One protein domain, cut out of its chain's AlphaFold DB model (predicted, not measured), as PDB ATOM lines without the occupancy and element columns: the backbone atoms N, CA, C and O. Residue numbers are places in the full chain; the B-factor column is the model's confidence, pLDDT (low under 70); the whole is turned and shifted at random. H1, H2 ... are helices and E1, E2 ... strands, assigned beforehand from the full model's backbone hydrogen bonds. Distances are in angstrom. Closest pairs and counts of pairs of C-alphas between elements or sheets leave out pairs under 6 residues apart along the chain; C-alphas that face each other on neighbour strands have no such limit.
ATOM      1  N   VAL A  53      12.789   2.822  31.030       91.69
ATOM      2  CA  VAL A  53      14.034   2.079  31.229       91.69
ATOM      3  C   VAL A  53      14.492   1.542  29.882       91.69
ATOM      4  O   VAL A  53      13.762   0.820  29.207       91.69
ATOM      5  N   ILE A  54      15.717   1.889  29.511       92.12
ATOM      6  CA  ILE A  54      16.431   1.353  28.354       92.12
ATOM      7  C   ILE A  54      17.659   0.638  28.909       92.12
ATOM      8  O   ILE A  54      18.332   1.180  29.779       92.12
ATOM      9  N   ALA A  55      17.957  -0.572  28.448       92.31
ATOM     10  CA  ALA A  55      19.080  -1.341  28.976       92.31
ATOM     11  C   ALA A  55      19.691  -2.263  27.918       92.31
ATOM     12  O   ALA A  55      19.012  -2.611  26.947       92.31
ATOM     13  N   THR A  56      20.953  -2.655  28.118       91.06
ATOM     14  CA  THR A  56      21.613  -3.685  27.298       91.06
ATOM     15  C   THR A  56      20.980  -5.057  27.512       91.06
ATOM     16  O   THR A  56      20.312  -5.309  28.516       91.06
ATOM     17  N   ASP A  57      21.178  -5.962  26.560       88.94
ATOM     18  CA  ASP A  57      20.730  -7.355  26.650       88.94
ATOM     19  C   ASP A  57      21.287  -8.073  27.885       88.94
ATOM     20  O   ASP A  57      20.529  -8.795  28.527       88.94
ATOM     21  N   GLY A  58      22.527  -7.788  28.297       89.69
ATOM     22  CA  GLY A  58      23.097  -8.291  29.554       89.69
ATOM     23  C   GLY A  58      22.231  -7.998  30.790       89.69
ATOM     24  O   GLY A  58      22.113  -8.835  31.681       89.69
ATOM     25  N   PHE A  59      21.544  -6.848  30.842       92.06
ATOM     26  CA  PHE A  59      20.613  -6.539  31.937       92.06
ATOM     27  C   PHE A  59      19.373  -7.441  31.908       92.06
ATOM     28  O   PHE A  59      18.946  -7.942  32.947       92.06
ATOM     29  N   TRP A  60      18.797  -7.664  30.725       90.69
ATOM     30  CA  TRP A  60      17.559  -8.432  30.569       90.69
ATOM     31  C   TRP A  60      17.771  -9.946  30.621       90.69
ATOM     32  O   TRP A  60      16.878 -10.670  31.057       90.69
ATOM     33  N   ALA A  61      18.918 -10.423  30.143       88.12
ATOM     34  CA  ALA A  61      19.204 -11.842  29.989       88.12
ATOM     35  C   ALA A  61      19.795 -12.473  31.257       88.12
ATOM     36  O   ALA A  61      19.521 -13.642  31.526       88.12
ATOM     37  N   GLU A  62      20.599 -11.726  32.022       87.62
ATOM     38  CA  GLU A  62      21.382 -12.293  33.130       87.62
ATOM     39  C   GLU A  62      20.791 -12.010  34.511       87.62
ATOM     40  O   GLU A  62      21.016 -12.778  35.445       87.62
ATOM     41  N   LEU A  63      20.036 -10.919  34.670       89.94
ATOM     42  CA  LEU A  63      19.496 -10.526  35.969       89.94
ATOM     43  C   LEU A  63      18.084 -11.074  36.171       89.94
ATOM     44  O   LEU A  63      17.203 -10.888  35.330       89.94
ATOM     45  N   ASN A  64      17.834 -11.679  37.333       90.69
ATOM     46  CA  ASN A  64      16.466 -11.944  37.781       90.69
ATOM     47  C   ASN A  64      15.781 -10.635  38.220       90.69
ATOM     48  O   ASN A  64      16.433  -9.614  38.427       90.69
ATOM     49  N   SER A  65      14.462 -10.656  38.415       92.00
ATOM     50  CA  SER A  65      13.689  -9.449  38.744       92.00
ATOM     51  C   SER A  65      14.155  -8.722  40.015       92.00
ATOM     52  O   SER A  65      14.031  -7.501  40.100       92.00
ATOM     53  N   GLY A  66      14.682  -9.451  41.006       92.88
ATOM     54  CA  GLY A  66      15.226  -8.858  42.228       92.88
ATOM     55  C   GLY A  66      16.518  -8.098  41.948       92.88
ATOM     56  O   GLY A  66      16.646  -6.930  42.313       92.88
ATOM     57  N   ASP A  67      17.430  -8.729  41.215       92.94
ATOM     58  CA  ASP A  67      18.699  -8.126  40.817       92.94
ATOM     59  C   ASP A  67      18.505  -6.950  39.855       92.94
ATOM     60  O   ASP A  67      19.185  -5.934  39.977       92.94
ATOM     61  N   GLN A  68      17.520  -7.021  38.955       93.62
ATOM     62  CA  GLN A  68      17.130  -5.891  38.107       93.62
ATOM     63  C   GLN A  68      16.697  -4.686  38.951       93.62
ATOM     64  O   GLN A  68      17.131  -3.563  38.693       93.62
ATOM     65  N   ALA A  69      15.879  -4.900  39.986       92.62
ATOM     66  CA  ALA A  69      15.438  -3.830  40.879       92.62
ATOM     67  C   ALA A  69      16.600  -3.237  41.695       92.62
ATOM     68  O   ALA A  69      16.682  -2.018  41.856       92.62
ATOM     69  N   LEU A  70      17.518  -4.077  42.182       91.69
ATOM     70  CA  LEU A  70      18.730  -3.631  42.874       91.69
ATOM     71  C   LEU A  70      19.615  -2.783  41.950       91.69
ATOM     72  O   LEU A  70      20.006  -1.673  42.316       91.69
ATOM     73  N   PHE A  71      19.843  -3.250  40.723       90.81
ATOM     74  CA  PHE A  71      20.633  -2.539  39.722       90.81
ATOM     75  C   PHE A  71      19.995  -1.192  39.337       90.81
ATOM     76  O   PHE A  71      20.682  -0.173  39.276       90.81
ATOM     77  N   LEU A  72      18.666  -1.139  39.167       89.81
ATOM     78  CA  LEU A  72      17.909   0.097  38.893       89.81
ATOM     79  C   LEU A  72      17.979   1.128  40.028       89.81
ATOM     80  O   LEU A  72      17.889   2.336  39.783       89.81
ATOM     81  N   ASN A  73      18.144   0.663  41.266       88.50
ATOM     82  CA  ASN A  73      18.365   1.514  42.435       88.50
ATOM     83  C   ASN A  73      19.843   1.887  42.624       88.50
ATOM     84  O   ASN A  73      20.185   2.643  43.536       88.50
ATOM     85  N   GLY A  74      20.716   1.411  41.735       85.00
ATOM     86  CA  GLY A  74      22.135   1.718  41.740       85.00
ATOM     87  C   GLY A  74      22.929   0.948  42.788       85.00
ATOM     88  O   GLY A  74      23.992   1.432  43.176       85.00
ATOM     89  N   SER A  75      22.404  -0.183  43.265       87.12
ATOM     90  CA  SER A  75      23.142  -1.140  44.087       87.12
ATOM     91  C   SER A  75      24.078  -1.977  43.218       87.12
ATOM     92  O   SER A  75      23.762  -2.281  42.067       87.12
ATOM     93  N   GLU A  76      25.220  -2.375  43.777       82.56
ATOM     94  CA  GLU A  76      26.102  -3.338  43.120       82.56
ATOM     95  C   GLU A  76      25.429  -4.710  43.064       82.56
ATOM     96  O   GLU A  76      24.969  -5.242  44.076       82.56
ATOM     97  N   VAL A  77      25.382  -5.281  41.865       86.12
ATOM     98  CA  VAL A  77      24.930  -6.649  41.617       86.12
ATOM     99  C   VAL A  77      26.129  -7.428  41.111       86.12
ATOM    100  O   VAL A  77      26.840  -6.952  40.223       86.12
ATOM    101  N   LEU A  78      26.357  -8.616  41.672       84.38
ATOM    102  CA  LEU A  78      27.535  -9.421  41.367       84.38
ATOM    103  C   LEU A  78      27.676  -9.629  39.849       84.38
ATOM    104  O   LEU A  78      26.718 -10.000  39.159       84.38
ATOM    105  N   MET A  79      28.875  -9.375  39.320       79.38
ATOM    106  CA  MET A  79      29.214  -9.734  37.948       79.38
ATOM    107  C   MET A  79      29.846 -11.118  37.909       79.38
ATOM    108  O   MET A  79      30.887 -11.351  38.522       79.38
ATOM    109  N   GLU A  80      29.222 -12.046  37.183       79.06
ATOM    110  CA  GLU A  80      29.878 -13.305  36.856       79.06
ATOM    111  C   GLU A  80      31.054 -13.026  35.916       79.06
ATOM    112  O   GLU A  80      30.961 -12.193  35.019       79.06
ATOM    113  N   ALA A  81      32.162 -13.754  36.075       72.94
ATOM    114  CA  ALA A  81      33.402 -13.514  35.326       72.94
ATOM    115  C   ALA A  81      33.282 -13.675  33.793       72.94
ATOM    116  O   ALA A  81      34.237 -13.400  33.069       72.94
ATOM    117  N   LYS A  82      32.144 -14.175  33.298       79.81
ATOM    118  CA  LYS A  82      31.835 -14.354  31.872       79.81
ATOM    119  C   LYS A  82      30.531 -13.665  31.448       79.81
ATOM    120  O   LYS A  82      30.080 -13.926  30.335       79.81
ATOM    121  N   GLY A  83      29.926 -12.875  32.335       77.69
ATOM    122  CA  GLY A  83      28.703 -12.137  32.034       77.69
ATOM    123  C   GLY A  83      28.967 -10.986  31.070       77.69
ATOM    124  O   GLY A  83      30.088 -10.477  30.991       77.69
ATOM    125  N   ASP A  84      27.935 -10.610  30.329       82.12
ATOM    126  CA  ASP A  84      27.935  -9.470  29.427       82.12
ATOM    127  C   ASP A  84      27.867  -8.143  30.198       82.12
ATOM    128  O   ASP A  84      27.496  -8.072  31.380       82.12
ATOM    129  N   ASP A  85      28.211  -7.061  29.506       87.00
ATOM    130  CA  ASP A  85      28.166  -5.723  30.074       87.00
ATOM    131  C   ASP A  85      26.713  -5.299  30.343       87.00
ATOM    132  O   ASP A  85      25.821  -5.313  29.484       87.00
ATOM    133  N   ARG A  86      26.471  -4.853  31.577       89.38
ATOM    134  CA  ARG A  86      25.168  -4.377  32.044       89.38
ATOM    135  C   ARG A  86      25.170  -2.865  32.122       89.38
ATOM    136  O   ARG A  86      25.864  -2.277  32.947       89.38
ATOM    137  N   SER A  87      24.347  -2.231  31.300       88.94
ATOM    138  CA  SER A  87      24.112  -0.794  31.382       88.94
ATOM    139  C   SER A  87      22.628  -0.486  31.293       88.94
ATOM    140  O   SER A  87      21.865  -1.190  30.631       88.94
ATOM    141  N   ILE A  88      22.226   0.568  31.999       91.44
ATOM    142  CA  ILE A  88      20.858   1.070  32.023       91.44
ATOM    143  C   ILE A  88      20.859   2.576  31.782       91.44
ATOM    144  O   ILE A  88      21.747   3.300  32.231       91.44
ATOM    145  N   LEU A  89      19.808   3.048  31.129       89.56
ATOM    146  CA  LEU A  89      19.407   4.438  31.060       89.56
ATOM    147  C   LEU A  89      17.982   4.530  31.596       89.56
ATOM    148  O   LEU A  89      17.055   3.920  31.063       89.56
ATOM    149  N   ARG A  90      17.825   5.303  32.668       89.44
ATOM    150  CA  ARG A  90      16.554   5.515  33.353       89.44
ATOM    151  C   ARG A  90      16.116   6.959  33.168       89.44
ATOM    152  O   ARG A  90      16.807   7.872  33.615       89.44
ATOM    153  N   LEU A  91      14.955   7.155  32.557       87.56
ATOM    154  CA  LEU A  91      14.361   8.465  32.312       87.56
ATOM    155  C   LEU A  91      13.068   8.594  33.110       87.56
ATOM    156  O   LEU A  91      12.230   7.692  33.103       87.56
ATOM    157  N   ARG A  92      12.900   9.723  33.798       87.50
ATOM    158  CA  ARG A  92      11.686  10.061  34.544       87.50
ATOM    159  C   ARG A  92      11.291  11.503  34.229       87.50
ATOM    160  O   ARG A  92      12.162  12.369  34.329       87.50
TER     161      ARG A  92
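This is residues 53 to 92 of the 117 residues of an uncharacterized protein of Mesorhizobium waimense (UniProt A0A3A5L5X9). The chain makes one loop, shut by a two-strand antiparallel pair, E1 and E2; two short helices and then the long link of residues 73 to 87 lead round from E1 to E2. The 40 printed residues hold E1, H1, H2, E2 in that order, a mixed class. The whole is compact, with a radius of gyration of the C-alphas of 9.6 A, yet elongated, 32 by 17 by 14 A.

E1, residues 53 to 55, is antiparallel to E2, residues 88 to 91, at 161 degrees; N 54 and O 89 are 2.9 A apart, within hydrogen-bond range. H1, residues 57 to 62, and H2, residues 65 to 72, are close but not clearly touching; their closest C-alphas, of Phe 59 and Gln 68, are 7.1 A apart. They run opposite ways at a steep tilt of 42 degrees. In H1 and H2 every O i to N i+4 pair is within hydrogen-bond range. E1 and H2 are apart.

E1, 6.5 A long, begins at C-alpha 53 (14.034, 2.079, 31.229). H1 measures 8.2 A and H2 10.4 A. E2, 9.8 A, ends at C-alpha 91 (14.361, 8.465, 32.312).

The C-alphas farthest apart, of Ala 81 and Arg 92, are 32.1 A apart. The printed part has no cut; H2 to E2 is a long link. No printed residue is under 70 in pLDDT.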